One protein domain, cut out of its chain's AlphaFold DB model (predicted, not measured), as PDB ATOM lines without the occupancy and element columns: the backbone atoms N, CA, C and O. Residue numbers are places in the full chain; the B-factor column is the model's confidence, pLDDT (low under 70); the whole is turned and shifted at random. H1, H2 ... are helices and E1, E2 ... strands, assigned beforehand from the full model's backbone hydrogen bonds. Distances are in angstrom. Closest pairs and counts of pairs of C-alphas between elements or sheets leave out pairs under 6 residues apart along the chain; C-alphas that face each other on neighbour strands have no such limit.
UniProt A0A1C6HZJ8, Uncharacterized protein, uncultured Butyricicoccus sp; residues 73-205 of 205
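This is residues 73 to 205 of the 205 residues of an uncharacterized protein of uncultured Butyricicoccus sp (UniProt A0A1C6HZJ8). A twisted antiparallel sheet of five strands, E4, E3, E2, E1, E6, is covered on one face by the helical hairpin H1 and H2, while the short strand E5 passes over the opposite face. H4 packs beside edge strand E4 at one end of the sheet, H3 only grazes the sheet, and the long strand hairpin of E1 and E2 runs along the longest axis. The printed part has 133 residues with four named helices and six named strands, in the order E1, E2, H1, H2, H3, H4, E3, E4, E5, E6. The class is mixed, helices and strands. The whole is compact, with a radius of gyration of the C-alphas of 14.2 A and spans of 42 by 29 by 26 A.

E2, residues 92 to 103, is the longest strand at 34.3 A. E1, residues 79 to 89, begins with C-alpha 79 at (-108.442, 126.613, -13.735), measures 30.5 A and bends by 53 degrees at residue 86. E3, residues 164 to 171, measures 22.7 A; E4, residues 177 to 183, 20.4 A; and E6, residues 198 to 204, 18.7 A, with C-alpha 204 at (-110.735, 127.572, -17.613). E5, residues 189 to 192, measures 9.8 A. H1 is residues 105 to 112, 10.5 A; H2, residues 119 to 127, 12.0 A; H3, residues 132 to 135, 5.3 A; and H4, residues 151 to 159, 12.1 A, with C-alpha 151 at (-92.362, 123.319, 5.236).

In the sheet, E4 and E6 are edge strands. E1 and E2 form a hairpin, antiparallel at 161 degrees, with N 83 and O 98 3.0 A apart, within hydrogen-bond range. E3 is antiparallel to E2 at 160 degrees, with N 99 and O 168 at 2.9 A. E3 and E4 form a hairpin at 157 degrees, with N 167 and O 180 at 2.8 A. E1 and E6 are antiparallel at 162 degrees, with N 82 and O 201 at 2.8 A. H1, H2 and H4 with the sheet make two layers, helices on one face of a sheet. H2 is on the sheet at a height of 8.5 A, over E2 and only just over E1, with 3 C-alphas; its closest C-alphas to E2 are those of Val 126 and Cys 103, 6.6 A. It runs slantwise to the strands, at 36 degrees to E2 on the local plane. H1, on the same face as H2 at a height of 8.2 A, runs along the strands, at 5 degrees to E2 on the local plane. H1 and H2 touch, their closest C-alphas being those of Leu 111 and Val 122, 7.3 A, and run opposite ways at a shallow tilt of 6 degrees. H4 is on the sheet but over none of its strands; its closest C-alphas to E4 are those of Ile 157 and Gly 183, 3.8 A. H3 only grazes the sheet, with residues 133 to 135. E5 pairs with no named strand, but its residues 189 to 190 pair antiparallel with residues 73 to 74; its closest C-alphas to E2 are those of Ala 190 and Phe 102, 7.1 A. H2 and H4 are apart. In H1, H2 and H4 every O i to N i+4 pair is within hydrogen-bond range; H3 is too short for such a pair.

The two C-alphas farthest apart are those of Leu 91 and Glu 106, 43.7 A. The printed part has no cut and ends at residue 205, the chain's last. The link from H3 to H4, residues 136 to 150, is long. The mean pLDDT of the printed part is 77.3, and 26 residues are under 70, among them residues 135 to 152.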
ATOM      1  N   TRP A  73    -103.329 122.664 -20.978       89.88
ATOM      2  CA  TRP A  73    -104.341 123.706 -21.138       89.88
ATOM      3  C   TRP A  73    -103.786 125.041 -20.661       89.88
ATOM      4  O   TRP A  73    -103.179 125.122 -19.595       89.88
ATOM      5  N   TYR A  74    -103.965 126.089 -21.463       90.75
ATOM      6  CA  TYR A  74    -103.549 127.440 -21.095       90.75
ATOM      7  C   TYR A  74    -104.505 128.014 -20.042       90.75
ATOM      8  O   TYR A  74    -105.709 128.070 -20.274       90.75
ATOM      9  N   ALA A  75    -103.961 128.422 -18.897       88.88
ATOM     10  CA  ALA A  75    -104.697 128.763 -17.682       88.88
ATOM     11  C   ALA A  75    -104.054 129.963 -16.942       88.88
ATOM     12  O   ALA A  75    -103.650 129.852 -15.790       88.88
ATOM     13  N   PRO A  76    -103.896 131.140 -17.568       89.25
ATOM     14  CA  PRO A  76    -103.140 132.256 -16.981       89.25
ATOM     15  C   PRO A  76    -103.722 132.798 -15.665       89.25
ATOM     16  O   PRO A  76    -102.969 133.362 -14.868       89.25
ATOM     17  N   SER A  77    -105.024 132.591 -15.450       86.69
ATOM     18  CA  SER A  77    -105.789 132.991 -14.261       86.69
ATOM     19  C   SER A  77    -106.163 131.807 -13.362       86.69
ATOM     20  O   SER A  77    -107.000 131.943 -12.481       86.69
ATOM     21  N   GLY A  78    -105.561 130.636 -13.588       87.06
ATOM     22  CA  GLY A  78    -105.962 129.394 -12.933       87.06
ATOM     23  C   GLY A  78    -107.011 128.612 -13.722       87.06
ATOM     24  O   GLY A  78    -107.320 128.913 -14.878       87.06
ATOM     25  N   GLY A  79    -107.497 127.536 -13.112       87.75
ATOM     26  CA  GLY A  79    -108.442 126.613 -13.735       87.75
ATOM     27  C   GLY A  79    -108.639 125.345 -12.914       87.75
ATOM     28  O   GLY A  79    -107.955 125.128 -11.911       87.75
ATOM     29  N   VAL A  80    -109.555 124.483 -13.344       87.31
ATOM     30  CA  VAL A  80    -109.811 123.194 -12.685       87.31
ATOM     31  C   VAL A  80    -109.717 122.060 -13.693       87.31
ATOM     32  O   VAL A  80    -110.399 122.070 -14.713       87.31
ATOM     33  N   LEU A  81    -108.897 121.060 -13.379       87.31
ATOM     34  CA  LEU A  81    -108.759 119.815 -14.129       87.31
ATOM     35  C   LEU A  81    -109.324 118.656 -13.307       87.31
ATOM     36  O   LEU A  81    -108.956 118.483 -12.150       87.31
ATOM     37  N   SER A  82    -110.166 117.830 -13.914       86.12
ATOM     38  CA  SER A  82    -110.683 116.593 -13.328       86.12
ATOM     39  C   SER A  82    -110.354 115.422 -14.230       86.12
ATOM     40  O   SER A  82    -110.492 115.538 -15.446       86.12
ATOM     41  N   TYR A  83    -109.913 114.312 -13.652       86.69
ATOM     42  CA  TYR A  83    -109.646 113.080 -14.386       86.69
ATOM     43  C   TYR A  83    -109.769 111.859 -13.475       86.69
ATOM     44  O   TYR A  83    -109.692 111.962 -12.247       86.69
ATOM     45  N   GLN A  84    -109.957 110.698 -14.091       86.12
ATOM     46  CA  GLN A  84    -109.936 109.398 -13.433       86.12
ATOM     47  C   GLN A  84    -108.871 108.510 -14.052       86.12
ATOM     48  O   GLN A  84    -108.510 108.688 -15.212       86.12
ATOM     49  N   TYR A  85    -108.369 107.555 -13.284       84.94
ATOM     50  CA  TYR A  85    -107.517 106.497 -13.796       84.94
ATOM     51  C   TYR A  85    -107.686 105.222 -12.982       84.94
ATOM     52  O   TYR A  85    -108.016 105.266 -11.796       84.94
ATOM     53  N   ASP A  86    -107.451 104.083 -13.625       84.19
ATOM     54  CA  ASP A  86    -107.534 102.792 -12.955       84.19
ATOM     55  C   ASP A  86    -106.352 102.617 -12.004       84.19
ATOM     56  O   ASP A  86    -105.196 102.852 -12.365       84.19
ATOM     57  N   LEU A  87    -106.646 102.155 -10.793       78.19
ATOM     58  CA  LEU A  87    -105.653 101.811  -9.791       78.19
ATOM     59  C   LEU A  87    -105.730 100.312  -9.512       78.19
ATOM     60  O   LEU A  87    -106.782  99.779  -9.159       78.19
ATOM     61  N   LYS A  88    -104.587  99.636  -9.630       74.75
ATOM     62  CA  LYS A  88    -104.423  98.265  -9.147       74.75
ATOM     63  C   LYS A  88    -103.471  98.265  -7.970       74.75
ATOM     64  O   LYS A  88    -102.311  98.645  -8.117       74.75
ATOM     65  N   TYR A  89    -103.952  97.809  -6.822       64.25
ATOM     66  CA  TYR A  89    -103.134  97.656  -5.630       64.25
ATOM     67  C   TYR A  89    -103.296  96.243  -5.077       64.25
ATOM     68  O   TYR A  89    -104.369  95.839  -4.642       64.25
ATOM     69  N   GLN A  90    -102.204  95.478  -5.100       70.56
ATOM     70  CA  GLN A  90    -102.193  94.055  -4.749       70.56
ATOM     71  C   GLN A  90    -103.211  93.236  -5.566       70.56
ATOM     72  O   GLN A  90    -102.992  93.010  -6.754       70.56
ATOM     73  N   LEU A  91    -104.277  92.752  -4.921       72.31
ATOM     74  CA  LEU A  91    -105.348  91.959  -5.531       72.31
ATOM     75  C   LEU A  91    -106.622  92.778  -5.776       72.31
ATOM     76  O   LEU A  91    -107.563  92.245  -6.363       72.31
ATOM     77  N   ASP A  92    -106.646  94.039  -5.345       71.25
ATOM     78  CA  ASP A  92    -107.802  94.913  -5.474       71.25
ATOM     79  C   ASP A  92    -107.667  95.795  -6.720       71.25
ATOM     80  O   ASP A  92    -106.602  96.345  -7.030       71.25
ATOM     81  N   GLU A  93    -108.775  95.921  -7.444       83.00
ATOM     82  CA  GLU A  93    -108.909  96.789  -8.609       83.00
ATOM     83  C   GLU A  93    -109.935  97.877  -8.296       83.00
ATOM     84  O   GLU A  93    -111.023  97.604  -7.782       83.00
ATOM     85  N   GLY A  94    -109.586  99.117  -8.613       84.06
ATOM     86  CA  GLY A  94    -110.445 100.274  -8.429       84.06
ATOM     87  C   GLY A  94    -110.035 101.414  -9.347       84.06
ATOM     88  O   GLY A  94    -109.312 101.220 -10.324       84.06
ATOM     89  N   TYR A  95    -110.491 102.614  -9.023       82.94
ATOM     90  CA  TYR A  95    -110.105 103.832  -9.711       82.94
ATOM     91  C   TYR A  95    -109.743 104.913  -8.705       82.94
ATOM     92  O   TYR A  95    -110.279 104.983  -7.594       82.94
ATOM     93  N   VAL A  96    -108.851 105.791  -9.139       81.06
ATOM     94  CA  VAL A  96    -108.598 107.063  -8.487       81.06
ATOM     95  C   VAL A  96    -109.262 108.147  -9.306       81.06
ATOM     96  O   VAL A  96    -109.123 108.205 -10.526       81.06
ATOM     97  N   GLN A  97    -109.964 109.040  -8.623       83.75
ATOM     98  CA  GLN A  97    -110.394 110.296  -9.202       83.75
ATOM     99  C   GLN A  97    -109.606 111.446  -8.595       83.75
ATOM    100  O   GLN A  97    -109.509 111.558  -7.376       83.75
ATOM    101  N   ASN A  98    -109.111 112.337  -9.445       82.81
ATOM    102  CA  ASN A  98    -108.400 113.531  -9.027       82.81
ATOM    103  C   ASN A  98    -109.086 114.789  -9.571       82.81
ATOM    104  O   ASN A  98    -109.425 114.860 -10.753       82.81
ATOM    105  N   VAL A  99    -109.271 115.782  -8.704       83.38
ATOM    106  CA  VAL A  99    -109.664 117.142  -9.076       83.38
ATOM    107  C   VAL A  99    -108.569 118.102  -8.638       83.38
ATOM    108  O   VAL A  99    -108.350 118.304  -7.446       83.38
ATOM    109  N   VAL A 100    -107.902 118.721  -9.607       86.19
ATOM    110  CA  VAL A 100    -106.805 119.666  -9.405       86.19
ATOM    111  C   VAL A 100    -107.297 121.077  -9.687       86.19
ATOM    112  O   VAL A 100    -107.681 121.400 -10.807       86.19
ATOM    113  N   THR A 101    -107.263 121.929  -8.669       87.38
ATOM    114  CA  THR A 101    -107.509 123.368  -8.791       87.38
ATOM    115  C   THR A 101    -106.173 124.087  -8.881       87.38
ATOM    116  O   THR A 101    -105.354 123.976  -7.971       87.38
ATOM    117  N   PHE A 102    -105.940 124.792  -9.979       89.44
ATOM    118  CA  PHE A 102    -104.752 125.602 -10.216       89.44
ATOM    119  C   PHE A 102    -105.046 127.046  -9.823       89.44
ATOM    120  O   PHE A 102    -106.020 127.623 -10.306       89.44
ATOM    121  N   CYS A 103    -104.207 127.617  -8.965       89.12
ATOM    122  CA  CYS A 103    -104.415 128.937  -8.385       89.12
ATOM    123  C   CYS A 103    -103.348 129.919  -8.875       89.12
ATOM    124  O   CYS A 103    -102.172 129.568  -9.029       89.12
ATOM    125  N   ASP A 104    -103.741 131.178  -9.056       88.88
ATOM    126  CA  ASP A 104    -102.774 132.262  -9.176       88.88
ATOM    127  C   ASP A 104    -102.060 132.522  -7.831       88.88
ATOM    128  O   ASP A 104    -102.295 131.836  -6.830       88.88
ATOM    129  N   LYS A 105    -101.159 133.507  -7.781       89.81
ATOM    130  CA  LYS A 105    -100.395 133.797  -6.556       89.81
ATOM    131  C   LYS A 105    -101.272 134.245  -5.390       89.81
ATOM    132  O   LYS A 105    -100.979 133.900  -4.247       89.81
ATOM    133  N   GLU A 106    -102.304 135.039  -5.655       87.94
ATOM    134  CA  GLU A 106    -103.160 135.589  -4.605       87.94
ATOM    135  C   GLU A 106    -104.008 134.479  -3.985       87.94
ATOM    136  O   GLU A 106    -104.023 134.307  -2.763       87.94
ATOM    137  N   ASP A 107    -104.640 133.666  -4.825       85.62
ATOM    138  CA  ASP A 107    -105.452 132.545  -4.368       85.62
ATOM    139  C   ASP A 107    -104.595 131.446  -3.742       85.62
ATOM    140  O   ASP A 107    -105.020 130.803  -2.784       85.62
ATOM    141  N   THR A 108    -103.348 131.278  -4.186       86.56
ATOM    142  CA  THR A 108    -102.392 130.384  -3.518       86.56
ATOM    143  C   THR A 108    -102.099 130.846  -2.092       86.56
ATOM    144  O   THR A 108    -102.110 130.028  -1.174       86.56
ATOM    145  N   LEU A 109    -101.894 132.146  -1.853       82.50
ATOM    146  CA  LEU A 109    -101.671 132.672  -0.500       82.50
ATOM    147  C   LEU A 109    -102.885 132.442   0.409       82.50
ATOM    148  O   LEU A 109    -102.720 131.952   1.528       82.50
ATOM    149  N   LYS A 110    -104.096 132.722  -0.084       80.31
ATOM    150  CA  LYS A 110    -105.353 132.482   0.650       80.31
ATOM    151  C   LYS A 110    -105.569 130.996   0.940       80.31
ATOM    152  O   LYS A 110    -105.997 130.626   2.035       80.31
ATOM    153  N   LEU A 111    -105.227 130.132  -0.018       78.56
ATOM    154  CA  LEU A 111    -105.245 128.680   0.140       78.56
ATOM    155  C   LEU A 111    -104.285 128.240   1.249       78.56
ATOM    156  O   LEU A 111    -104.695 127.505   2.146       78.56
ATOM    157  N   MET A 112    -103.043 128.732   1.238       75.88
ATOM    158  CA  MET A 112    -102.042 128.422   2.267       75.88
ATOM    159  C   MET A 112    -102.411 128.961   3.655       75.88
ATOM    160  O   MET A 112    -102.017 128.380   4.666       75.88
ATOM    161  N   ALA A 113    -103.155 130.064   3.715       75.00
ATOM    162  CA  ALA A 113    -103.690 130.629   4.951       75.00
ATOM    163  C   ALA A 113    -104.961 129.909   5.447       75.00
ATOM    164  O   ALA A 113    -105.454 130.214   6.533       75.00
ATOM    165  N   GLY A 114    -105.488 128.943   4.683       71.88
ATOM    166  CA  GLY A 114    -106.706 128.205   5.021       71.88
ATOM    167  C   GLY A 114    -107.987 129.039   4.915       71.88
ATOM    168  O   GLY A 114    -109.032 128.612   5.405       71.88
ATOM    169  N   GLU A 115    -107.939 130.205   4.264       74.25
ATOM    170  CA  GLU A 115    -109.034 131.188   4.247       74.25
ATOM    171  C   GLU A 115    -110.297 130.674   3.546       74.25
ATOM    172  O   GLU A 115    -111.409 131.089   3.868       74.25
ATOM    173  N   PHE A 116    -110.151 129.733   2.612       70.44
ATOM    174  CA  PHE A 116    -111.276 129.193   1.853       70.44
ATOM    175  C   PHE A 116    -112.104 128.156   2.625       70.44
ATOM    176  O   PHE A 116    -113.274 127.943   2.298       70.44
ATOM    177  N   GLY A 117    -111.520 127.485   3.625       67.94
ATOM    178  CA  GLY A 117    -112.154 126.432   4.434       67.94
ATOM    179  C   GLY A 117    -112.562 125.147   3.687       67.94
ATOM    180  O   GLY A 117    -112.537 124.070   4.276       67.94
ATOM    181  N   THR A 118    -112.917 125.214   2.397       72.31
ATOM    182  CA  THR A 118    -113.332 124.078   1.556       72.31
ATOM    183  C   THR A 118    -112.829 124.222   0.119       72.31
ATOM    184  O   THR A 118    -112.658 125.336  -0.373       72.31
ATOM    185  N   ILE A 119    -112.667 123.101  -0.591       71.62
ATOM    186  CA  ILE A 119    -112.268 123.083  -2.014       71.62
ATOM    187  C   ILE A 119    -113.304 123.773  -2.894       71.62
ATOM    188  O   ILE A 119    -112.945 124.514  -3.804       71.62
ATOM    189  N   LYS A 120    -114.592 123.603  -2.577       74.62
ATOM    190  CA  LYS A 120    -115.676 124.281  -3.289       74.62
ATOM    191  C   LYS A 120    -115.518 125.805  -3.242       74.62
ATOM    192  O   LYS A 120    -115.769 126.468  -4.243       74.62
ATOM    193  N   SER A 121    -115.073 126.348  -2.106       77.00
ATOM    194  CA  SER A 121    -114.796 127.780  -1.954       77.00
ATOM    195  C   SER A 121    -113.587 128.236  -2.774       77.00
ATOM    196  O   SER A 121    -113.646 129.314  -3.355       77.00
ATOM    197  N   VAL A 122    -112.519 127.429  -2.852       77.44
ATOM    198  CA  VAL A 122    -111.346 127.733  -3.700       77.44
ATOM    199  C   VAL A 122    -111.768 127.804  -5.159       77.44
ATOM    200  O   VAL A 122    -111.463 128.762  -5.854       77.44
ATOM    201  N   VAL A 123    -112.521 126.809  -5.619       76.00
ATOM    202  CA  VAL A 123    -112.939 126.724  -7.020       76.00
ATOM    203  C   VAL A 123    -113.870 127.870  -7.387       76.00
ATOM    204  O   VAL A 123    -113.714 128.457  -8.448       76.00
ATOM    205  N   LEU A 124    -114.795 128.233  -6.494       78.94
ATOM    206  CA  LEU A 124    -115.635 129.413  -6.683       78.94
ATOM    207  C   LEU A 124    -114.805 130.701  -6.770       78.94
ATOM    208  O   LEU A 124    -115.181 131.596  -7.518       78.94
ATOM    209  N   ALA A 125    -113.709 130.812  -6.018       78.69
ATOM    210  CA  ALA A 125    -112.827 131.974  -6.084       78.69
ATOM    211  C   ALA A 125    -112.058 132.035  -7.412       78.69
ATOM    212  O   ALA A 125    -112.039 133.089  -8.039       78.69
ATOM    213  N   VAL A 126    -111.518 130.898  -7.863       78.88
ATOM    214  CA  VAL A 126    -110.723 130.800  -9.098       78.88
ATOM    215  C   VAL A 126    -111.592 130.926 -10.354       78.88
ATOM    216  O   VAL A 126    -111.251 131.669 -11.264       78.88
ATOM    217  N   LEU A 127    -112.718 130.208 -10.423       77.06
ATOM    218  CA  LEU A 127    -113.573 130.144 -11.618       77.06
ATOM    219  C   LEU A 127    -114.778 131.100 -11.574       77.06
ATOM    220  O   LEU A 127    -115.516 131.211 -12.549       77.06
ATOM    221  N   GLY A 128    -115.094 131.705 -10.425       77.50
ATOM    222  CA  GLY A 128    -116.338 132.468 -10.228       77.50
ATOM    223  C   GLY A 128    -117.621 131.619 -10.187       77.50
ATOM    224  O   GLY A 128    -118.702 132.132  -9.893       77.50
ATOM    225  N   VAL A 129    -117.522 130.312 -10.441       75.00
ATOM    226  CA  VAL A 129    -118.621 129.338 -10.425       75.00
ATOM    227  C   VAL A 129    -118.117 127.995  -9.894       75.00
ATOM    228  O   VAL A 129    -116.922 127.725  -9.881       75.00
ATOM    229  N   VAL A 130    -119.030 127.132  -9.448       75.75
ATOM    230  CA  VAL A 130    -118.708 125.742  -9.100       75.75
ATOM    231  C   VAL A 130    -119.281 124.824 -10.179       75.75
ATOM    232  O   VAL A 130    -120.497 124.620 -10.197       75.75
ATOM    233  N   PRO A 131    -118.445 124.247 -11.058       67.94
ATOM    234  CA  PRO A 131    -118.898 123.267 -12.039       67.94
ATOM    235  C   PRO A 131    -119.390 121.980 -11.359       67.94
ATOM    236  O   PRO A 131    -118.598 121.114 -10.985       67.94
ATOM    237  N   GLU A 132    -120.707 121.831 -11.179       69.75
ATOM    238  CA  GLU A 132    -121.287 120.680 -10.461       69.75
ATOM    239  C   GLU A 132    -120.878 119.335 -11.069       69.75
ATOM    240  O   GLU A 132    -120.675 118.366 -10.344       69.75
ATOM    241  N   TYR A 133    -120.683 119.276 -12.386       69.38
ATOM    242  CA  TYR A 133    -120.300 118.049 -13.073       69.38
ATOM    243  C   TYR A 133    -118.888 117.560 -12.675       69.38
ATOM    244  O   TYR A 133    -118.693 116.351 -12.549       69.38
ATOM    245  N   ILE A 134    -117.938 118.466 -12.393       70.00
ATOM    246  CA  ILE A 134    -116.572 118.126 -11.945       70.00
ATOM    247  C   ILE A 134    -116.605 117.512 -10.543       70.00
ATOM    248  O   ILE A 134    -115.918 116.528 -10.268       70.00
ATOM    249  N   PHE A 135    -117.434 118.081  -9.668       66.44
ATOM    250  CA  PHE A 135    -117.478 117.719  -8.254       66.44
ATOM    251  C   PHE A 135    -118.513 116.655  -7.915       66.44
ATOM    252  O   PHE A 135    -118.391 116.020  -6.881       66.44
ATOM    253  N   SER A 136    -119.499 116.403  -8.775       63.28
ATOM    254  CA  SER A 136    -120.509 115.356  -8.560       63.28
ATOM    255  C   SER A 136    -119.898 113.969  -8.363       63.28
ATOM    256  O   SER A 136    -120.465 113.134  -7.661       63.28
ATOM    257  N   LYS A 137    -118.726 113.741  -8.958       58.97
ATOM    258  CA  LYS A 137    -118.000 112.480  -8.873       58.97
ATOM    259  C   LYS A 137    -117.078 112.397  -7.634       58.97
ATOM    260  O   LYS A 137    -116.641 111.309  -7.285       58.97
ATOM    261  N   LEU A 138    -116.833 113.508  -6.922       60.31
ATOM    262  CA  LEU A 138    -115.959 113.560  -5.742       60.31
ATOM    263  C   LEU A 138    -116.711 114.069  -4.499       60.31
ATOM    264  O   LEU A 138    -117.221 115.189  -4.477       60.31
ATOM    265  N   LEU A 139    -116.724 113.298  -3.408       55.44
ATOM    266  CA  LEU A 139    -117.199 113.792  -2.110       55.44
ATOM    267  C   LEU A 139    -116.196 114.815  -1.555       55.44
ATOM    268  O   LEU A 139    -115.243 114.464  -0.865       55.44
ATOM    269  N   LEU A 140    -116.393 116.096  -1.872       56.34
ATOM    270  CA  LEU A 140    -115.559 117.180  -1.357       56.34
ATOM    271  C   LEU A 140    -115.775 117.355   0.152       56.34
ATOM    272  O   LEU A 140    -116.720 118.016   0.589       56.34
ATOM    273  N   SER A 141    -114.887 116.786   0.961       46.81
ATOM    274  CA  SER A 141    -114.802 117.082   2.390       46.81
ATOM    275  C   SER A 141    -114.035 118.399   2.627       46.81
ATOM    276  O   SER A 141    -113.262 118.854   1.783       46.81
ATOM    277  N   ALA A 142    -114.275 119.064   3.764       48.41
ATOM    278  CA  ALA A 142    -113.720 120.379   4.137       48.41
ATOM    279  C   ALA A 142    -112.202 120.361   4.476       48.41
ATOM    280  O   ALA A 142    -111.744 121.017   5.411       48.41
ATOM    281  N   GLY A 143    -111.415 119.569   3.743       52.00
ATOM    282  CA  GLY A 143    -110.078 119.110   4.125       52.00
ATOM    283  C   GLY A 143    -108.927 120.104   3.958       52.00
ATOM    284  O   GLY A 143    -107.836 119.819   4.446       52.00
ATOM    285  N   ILE A 144    -109.131 121.276   3.342       54.81
ATOM    286  CA  ILE A 144    -108.037 122.254   3.155       54.81
ATOM    287  C   ILE A 144    -107.456 122.677   4.505       54.81
ATOM    288  O   ILE A 144    -106.244 122.738   4.662       54.81
ATOM    289  N   ALA A 145    -108.316 122.897   5.505       44.03
ATOM    290  CA  ALA A 145    -107.885 123.293   6.842       44.03
ATOM    291  C   ALA A 145    -107.133 122.180   7.605       44.03
ATOM    292  O   ALA A 145    -106.485 122.466   8.606       44.03
ATOM    293  N   GLN A 146    -107.223 120.918   7.166       48.75
ATOM    294  CA  GLN A 146    -106.485 119.790   7.750       48.75
ATOM    295  C   GLN A 146    -105.175 119.495   7.009       48.75
ATOM    296  O   GLN A 146    -104.246 118.957   7.614       48.75
ATOM    297  N   ALA A 147    -105.064 119.897   5.741       51.53
ATOM    298  CA  ALA A 147    -103.807 119.957   5.006       51.53
ATOM    299  C   ALA A 147    -102.985 121.165   5.488       51.53
ATOM    300  O   ALA A 147    -102.761 122.129   4.758       51.53
ATOM    301  N   TYR A 148    -102.541 121.131   6.749       48.59
ATOM    302  CA  TYR A 148    -101.476 122.022   7.188       48.59
ATOM    303  C   TYR A 148    -100.224 121.672   6.390       48.59
ATOM    304  O   TYR A 148     -99.594 120.640   6.592       48.59
ATOM    305  N   LEU A 149     -99.943 122.550   5.434       53.28
ATOM    306  CA  LEU A 149     -98.771 122.573   4.581       53.28
ATOM    307  C   LEU A 149     -97.509 122.617   5.441       53.28
ATOM    308  O   LEU A 149     -97.115 123.681   5.939       53.28
ATOM    309  N   ASP A 150     -96.887 121.452   5.594       58.81
ATOM    310  CA  ASP A 150     -95.532 121.331   6.110       58.81
ATOM    311  C   ASP A 150     -94.562 122.181   5.275       58.81
ATOM    312  O   ASP A 150     -94.850 122.590   4.143       58.81
ATOM    313  N   ALA A 151     -93.387 122.467   5.843       62.75
ATOM    314  CA  ALA A 151     -92.362 123.319   5.236       62.75
ATOM    315  C   ALA A 151     -92.036 122.947   3.777       62.75
ATOM    316  O   ALA A 151     -91.695 123.827   2.988       62.75
ATOM    317  N   TYR A 152     -92.197 121.672   3.410       68.38
ATOM    318  CA  TYR A 152     -91.997 121.184   2.050       68.38
ATOM    319  C   TYR A 152     -92.956 121.819   1.043       68.38
ATOM    320  O   TYR A 152     -92.518 122.358   0.036       68.38
ATOM    321  N   ALA A 153     -94.259 121.814   1.317       73.19
ATOM    322  CA  ALA A 153     -95.231 122.316   0.358       73.19
ATOM    323  C   ALA A 153     -95.173 123.847   0.230       73.19
ATOM    324  O   ALA A 153     -95.373 124.385  -0.854       73.19
ATOM    325  N   ARG A 154     -94.797 124.554   1.309       76.12
ATOM    326  CA  ARG A 154     -94.459 125.987   1.236       76.12
ATOM    327  C   ARG A 154     -93.249 126.228   0.340       76.12
ATOM    328  O   ARG A 154     -93.319 127.067  -0.551       76.12
ATOM    329  N   LYS A 155     -92.172 125.469   0.551       78.19
ATOM    330  CA  LYS A 155     -90.958 125.561  -0.262       78.19
ATOM    331  C   LYS A 155     -91.232 125.243  -1.734       78.19
ATOM    332  O   LYS A 155     -90.764 125.969  -2.597       78.19
ATOM    333  N   ASP A 156     -92.013 124.209  -2.020       79.69
ATOM    334  CA  ASP A 156     -92.363 123.812  -3.386       79.69
ATOM    335  C   ASP A 156     -93.188 124.895  -4.108       79.69
ATOM    336  O   ASP A 156     -92.948 125.197  -5.276       79.69
ATOM    337  N   ILE A 157     -94.110 125.555  -3.396       84.94
ATOM    338  CA  ILE A 157     -94.854 126.719  -3.907       84.94
ATOM    339  C   ILE A 157     -93.930 127.922  -4.138       84.94
ATOM    340  O   ILE A 157     -94.067 128.614  -5.149       84.94
ATOM    341  N   GLU A 158     -92.994 128.190  -3.225       85.56
ATOM    342  CA  GLU A 158     -91.984 129.241  -3.397       85.56
ATOM    343  C   GLU A 158     -91.105 128.971  -4.628       85.56
ATOM    344  O   GLU A 158     -90.918 129.869  -5.453       85.56
ATOM    345  N   ASP A 159     -90.645 127.729  -4.799       81.81
ATOM    346  CA  ASP A 159     -89.848 127.279  -5.944       81.81
ATOM    347  C   ASP A 159     -90.657 127.368  -7.260       81.81
ATOM    348  O   ASP A 159     -90.098 127.695  -8.308       81.81
ATOM    349  N   ALA A 160     -91.987 127.208  -7.206       85.44
ATOM    350  CA  ALA A 160     -92.914 127.448  -8.321       85.44
ATOM    351  C   ALA A 160     -93.227 128.942  -8.571       85.44
ATOM    352  O   ALA A 160     -94.130 129.281  -9.339       85.44
ATOM    353  N   GLY A 161     -92.525 129.873  -7.916       88.88
ATOM    354  CA  GLY A 161     -92.726 131.316  -8.080       88.88
ATOM    355  C   GLY A 161     -93.976 131.867  -7.383       88.88
ATOM    356  O   GLY A 161     -94.415 132.979  -7.709       88.88
ATOM    357  N   GLY A 162     -94.538 131.119  -6.432       88.25
ATOM    358  CA  GLY A 162     -95.731 131.463  -5.657       88.25
ATOM    359  C   GLY A 162     -97.047 130.959  -6.253       88.25
ATOM    360  O   GLY A 162     -98.100 131.277  -5.708       88.25
ATOM    361  N   TYR A 163     -97.006 130.209  -7.356       90.25
ATOM    362  CA  TYR A 163     -98.185 129.570  -7.941       90.25
ATOM    363  C   TYR A 163     -98.404 128.199  -7.315       90.25
ATOM    364  O   TYR A 163     -97.467 127.409  -7.186       90.25
ATOM    365  N   GLY A 164     -99.642 127.905  -6.944       88.25
ATOM    366  CA  GLY A 164    -100.017 126.678  -6.261       88.25
ATOM    367  C   GLY A 164    -101.074 125.893  -7.016       88.25
ATOM    368  O   GLY A 164    -101.824 126.414  -7.843       88.25
ATOM    369  N   LYS A 165    -101.151 124.608  -6.695       86.19
ATOM    370  CA  LYS A 165    -102.240 123.723  -7.095       86.19
ATOM    371  C   LYS A 165    -102.729 122.925  -5.894       86.19
ATOM    372  O   LYS A 165    -101.936 122.488  -5.060       86.19
ATOM    373  N   CYS A 166    -104.036 122.712  -5.828       83.56
ATOM    374  CA  CYS A 166    -104.694 121.901  -4.816       83.56
ATOM    375  C   CYS A 166    -105.354 120.696  -5.484       83.56
ATOM    376  O   CYS A 166    -106.254 120.864  -6.300       83.56
ATOM    377  N   SER A 167    -104.893 119.494  -5.154       81.69
ATOM    378  CA  SER A 167    -105.411 118.234  -5.686       81.69
ATOM    379  C   SER A 167    -106.268 117.549  -4.634       81.69
ATOM    380  O   SER A 167    -105.807 117.321  -3.514       81.69
ATOM    381  N   VAL A 168    -107.501 117.204  -4.988       79.50
ATOM    382  CA  VAL A 168    -108.371 116.359  -4.171       79.50
ATOM    383  C   VAL A 168    -108.474 115.006  -4.832       79.50
ATOM    384  O   VAL A 168    -108.887 114.902  -5.985       79.50
ATOM    385  N   ILE A 169    -108.095 113.978  -4.090       78.50
ATOM    386  CA  ILE A 169    -107.941 112.623  -4.599       78.50
ATOM    387  C   ILE A 169    -108.948 111.741  -3.871       78.50
ATOM    388  O   ILE A 169    -108.992 111.742  -2.641       78.50
ATOM    389  N   TYR A 170    -109.759 111.005  -4.617       79.38
ATOM    390  CA  TYR A 170    -110.630 109.953  -4.110       79.38
ATOM    391  C   TYR A 170    -110.122 108.609  -4.614       79.38
ATOM    392  O   TYR A 170    -109.859 108.470  -5.807       79.38
ATOM    393  N   ASP A 171    -110.018 107.637  -3.718       74.25
ATOM    394  CA  ASP A 171    -109.719 106.249  -4.053       74.25
ATOM    395  C   ASP A 171    -110.955 105.377  -3.812       74.25
ATOM    396  O   ASP A 171    -111.516 105.351  -2.711       74.25
ATOM    397  N   SER A 172    -111.365 104.630  -4.837       80.25
ATOM    398  CA  SER A 172    -112.519 103.741  -4.746       80.25
ATOM    399  C   SER A 172    -112.258 102.471  -3.931       80.25
ATOM    400  O   SER A 172    -113.226 101.856  -3.486       80.25
ATOM    401  N   ILE A 173    -111.001 102.044  -3.757       75.88
ATOM    402  CA  ILE A 173    -110.650 100.806  -3.038       75.88
ATOM    403  C   ILE A 173    -110.890 100.989  -1.535       75.88
ATOM    404  O   ILE A 173    -111.576 100.187  -0.901       75.88
ATOM    405  N   SER A 174    -110.364 102.068  -0.960       72.25
ATOM    406  CA  SER A 174    -110.557 102.427   0.450       72.25
ATOM    407  C   SER A 174    -111.825 103.246   0.707       72.25
ATOM    408  O   SER A 174    -112.294 103.320   1.844       72.25
ATOM    409  N   GLY A 175    -112.372 103.897  -0.326       70.75
ATOM    410  CA  GLY A 175    -113.411 104.920  -0.187       70.75
ATOM    411  C   GLY A 175    -112.898 106.221   0.444       70.75
ATOM    412  O   GLY A 175    -113.701 107.072   0.837       70.75
ATOM    413  N   GLY A 176    -111.578 106.366   0.583       69.50
ATOM    414  CA  GLY A 176    -110.924 107.497   1.222       69.50
ATOM    415  C   GLY A 176    -110.805 108.715   0.310       69.50
ATOM    416  O   GLY A 176    -110.681 108.607  -0.908       69.50
ATOM    417  N   THR A 177    -110.797 109.900   0.924       72.38
ATOM    418  CA  THR A 177    -110.458 111.160   0.253       72.38
ATOM    419  C   THR A 177    -109.201 111.766   0.856       72.38
ATOM    420  O   THR A 177    -109.007 111.730   2.073       72.38
ATOM    421  N   SER A 178    -108.390 112.380   0.011       69.38
ATOM    422  CA  SER A 178    -107.180 113.112   0.358       69.38
ATOM    423  C   SER A 178    -107.203 114.505  -0.261       69.38
ATOM    424  O   SER A 178    -107.827 114.729  -1.298       69.38
ATOM    425  N   THR A 179    -106.516 115.452   0.374       74.88
ATOM    426  CA  THR A 179    -106.225 116.764  -0.200       74.88
ATOM    427  C   THR A 179    -104.737 117.041  -0.085       74.88
ATOM    428  O   THR A 179    -104.159 116.949   0.996       74.88
ATOM    429  N   VAL A 180    -104.136 117.418  -1.206       74.19
ATOM    430  CA  VAL A 180    -102.716 117.723  -1.322       74.19
ATOM    431  C   VAL A 180    -102.560 119.095  -1.954       74.19
ATOM    432  O   VAL A 180    -103.261 119.436  -2.906       74.19
ATOM    433  N   ILE A 181    -101.637 119.894  -1.434       78.12
ATOM    434  CA  ILE A 181    -101.312 121.209  -1.979       78.12
ATOM    435  C   ILE A 181     -99.820 121.219  -2.315       78.12
ATOM    436  O   ILE A 181     -99.007 120.750  -1.521       78.12
ATOM    437  N   ALA A 182     -99.479 121.728  -3.497       81.50
ATOM    438  CA  ALA A 182     -98.118 121.764  -4.029       81.50
ATOM    439  C   ALA A 182     -97.923 122.980  -4.950       81.50
ATOM    440  O   ALA A 182     -98.888 123.666  -5.301       81.50
ATOM    441  N   GLY A 183     -96.689 123.228  -5.373       83.62
ATOM    442  CA  GLY A 183     -96.333 124.232  -6.364       83.62
ATOM    443  C   GLY A 183     -96.847 123.887  -7.764       83.62
ATOM    444  O   GLY A 183     -96.869 122.729  -8.200       83.62
ATOM    445  N   TRP A 184     -97.270 124.910  -8.504       90.69
ATOM    446  CA  TRP A 184     -97.656 124.803  -9.909       90.69
ATOM    447  C   TRP A 184     -96.508 125.233 -10.830       90.69
ATOM    448  O   TRP A 184     -96.497 126.312 -11.415       90.69
ATOM    449  N   HIS A 185     -95.537 124.335 -10.989       86.50
ATOM    450  CA  HIS A 185     -94.304 124.570 -11.758       86.50
ATOM    451  C   HIS A 185     -94.496 124.744 -13.267       86.50
ATOM    452  O   HIS A 185     -93.600 125.214 -13.962       86.50
ATOM    453  N   THR A 186     -95.655 124.357 -13.792       88.75
ATOM    454  CA  THR A 186     -95.959 124.421 -15.225       88.75
ATOM    455  C   THR A 186     -96.748 125.671 -15.604       88.75
ATOM    456  O   THR A 186     -97.147 125.801 -16.763       88.75
ATOM    457  N   TYR A 187     -96.972 126.600 -14.663       88.75
ATOM    458  CA  TYR A 187     -97.649 127.873 -14.916       88.75
ATOM    459  C   TYR A 187     -97.108 128.569 -16.186       88.75
ATOM    460  O   TYR A 187     -95.889 128.645 -16.371       88.75
ATOM    461  N   PRO A 188     -97.974 129.111 -17.071       92.19
ATOM    462  CA  PRO A 188     -99.434 129.222 -16.964       92.19
ATOM    463  C   PRO A 188    -100.201 128.034 -17.569       92.19
ATOM    464  O   PRO A 188    -101.321 128.213 -18.041       92.19
ATOM    465  N   TYR A 189     -99.616 126.838 -17.629       91.00
ATOM    466  CA  TYR A 189    -100.247 125.661 -18.229       91.00
ATOM    467  C   TYR A 189    -100.632 124.623 -17.180       91.00
ATOM    468  O   TYR A 189     -99.788 124.141 -16.421       91.00
ATOM    469  N   ALA A 190    -101.907 124.244 -17.154       89.12
ATOM    470  CA  ALA A 190    -102.356 123.052 -16.448       89.12
ATOM    471  C   ALA A 190    -101.923 121.829 -17.266       89.12
ATOM    472  O   ALA A 190    -102.193 121.782 -18.465       89.12
ATOM    473  N   GLU A 191    -101.235 120.870 -16.646       87.81
ATOM    474  CA  GLU A 191    -100.710 119.687 -17.339       87.81
ATOM    475  C   GLU A 191    -101.221 118.392 -16.717       87.81
ATOM    476  O   GLU A 191    -101.268 118.260 -15.491       87.81
ATOM    477  N   LEU A 192    -101.552 117.423 -17.573       86.06
ATOM    478  CA  LEU A 192    -101.858 116.048 -17.195       86.06
ATOM    479  C   LEU A 192    -100.833 115.100 -17.816       86.06
ATOM    480  O   LEU A 192    -100.794 114.924 -19.034       86.06
ATOM    481  N   ASN A 193    -100.042 114.461 -16.955       79.00
ATOM    482  CA  ASN A 193     -98.993 113.507 -17.322       79.00
ATOM    483  C   ASN A 193     -99.391 112.067 -16.964       79.00
ATOM    484  O   ASN A 193     -98.578 111.315 -16.438       79.00
ATOM    485  N   TYR A 194    -100.654 111.698 -17.204       75.12
ATOM    486  CA  TYR A 194    -101.178 110.368 -16.895       75.12
ATOM    487  C   TYR A 194    -101.893 109.803 -18.127       75.12
ATOM    488  O   TYR A 194    -103.004 110.209 -18.460       75.12
ATOM    489  N   SER A 195    -101.218 108.922 -18.866       73.12
ATOM    490  CA  SER A 195    -101.659 108.467 -20.196       73.12
ATOM    491  C   SER A 195    -102.867 107.531 -20.157       73.12
ATOM    492  O   SER A 195    -103.630 107.475 -21.118       73.12
ATOM    493  N   SER A 196    -103.059 106.822 -19.045       77.75
ATOM    494  CA  SER A 196    -104.235 105.990 -18.775       77.75
ATOM    495  C   SER A 196    -105.411 106.785 -18.204       77.75
ATOM    496  O   SER A 196    -106.442 106.191 -17.895       77.75
ATOM    497  N   ALA A 197    -105.284 108.112 -18.067       83.94
ATOM    498  CA  ALA A 197    -106.381 108.926 -17.578       83.94
ATOM    499  C   ALA A 197    -107.558 108.938 -18.563       83.94
ATOM    500  O   ALA A 197    -107.396 109.114 -19.772       83.94
ATOM    501  N   TYR A 198    -108.758 108.808 -18.016       82.62
ATOM    502  CA  TYR A 198    -110.031 108.929 -18.714       82.62
ATOM    503  C   TYR A 198    -110.952 109.899 -17.968       82.62
ATOM    504  O   TYR A 198    -110.612 110.417 -16.903       82.62
ATOM    505  N   ASP A 199    -112.104 110.205 -18.570       84.12
ATOM    506  CA  ASP A 199    -113.056 111.194 -18.047       84.12
ATOM    507  C   ASP A 199    -112.424 112.572 -17.768       84.12
ATOM    508  O   ASP A 199    -112.801 113.275 -16.828       84.12
ATOM    509  N   VAL A 200    -111.457 112.957 -18.606       85.56
ATOM    510  CA  VAL A 200    -110.718 114.214 -18.482       85.56
ATOM    511  C   VAL A 200    -111.622 115.399 -18.826       85.56
ATOM    512  O   VAL A 200    -112.173 115.470 -19.924       85.56
ATOM    513  N   SER A 201    -111.728 116.358 -17.908       84.44
ATOM    514  CA  SER A 201    -112.416 117.630 -18.130       84.44
ATOM    515  C   SER A 201    -111.614 118.788 -17.560       84.44
ATOM    516  O   SER A 201    -111.140 118.713 -16.427       84.44
ATOM    517  N   PHE A 202    -111.501 119.870 -18.327       87.44
ATOM    518  CA  PHE A 202    -110.829 121.091 -17.904       87.44
ATOM    519  C   PHE A 202    -111.760 122.294 -18.047       87.44
ATOM    520  O   PHE A 202    -112.283 122.536 -19.134       87.44
ATOM    521  N   GLU A 203    -111.919 123.050 -16.962       84.19
ATOM    522  CA  GLU A 203    -112.634 124.324 -16.946       84.19
ATOM    523  C   GLU A 203    -111.619 125.456 -16.743       84.19
ATOM    524  O   GLU A 203    -110.887 125.484 -15.747       84.19
ATOM    525  N   ALA A 204    -111.560 126.373 -17.707       78.12
ATOM    526  CA  ALA A 204    -110.735 127.572 -17.613       78.12
ATOM    527  C   ALA A 204    -111.442 128.644 -16.767       78.12
ATOM    528  O   ALA A 204    -112.672 128.728 -16.795       78.12
ATOM    529  N   ALA A 205    -110.654 129.438 -16.033       66.88
ATOM    530  CA  ALA A 205    -111.119 130.632 -15.323       66.88
ATOM    531  C   ALA A 205    -111.561 131.754 -16.280       66.88
ATOM    532  O   ALA A 205    -110.959 131.873 -17.376       66.88
TER     533      ALA A 205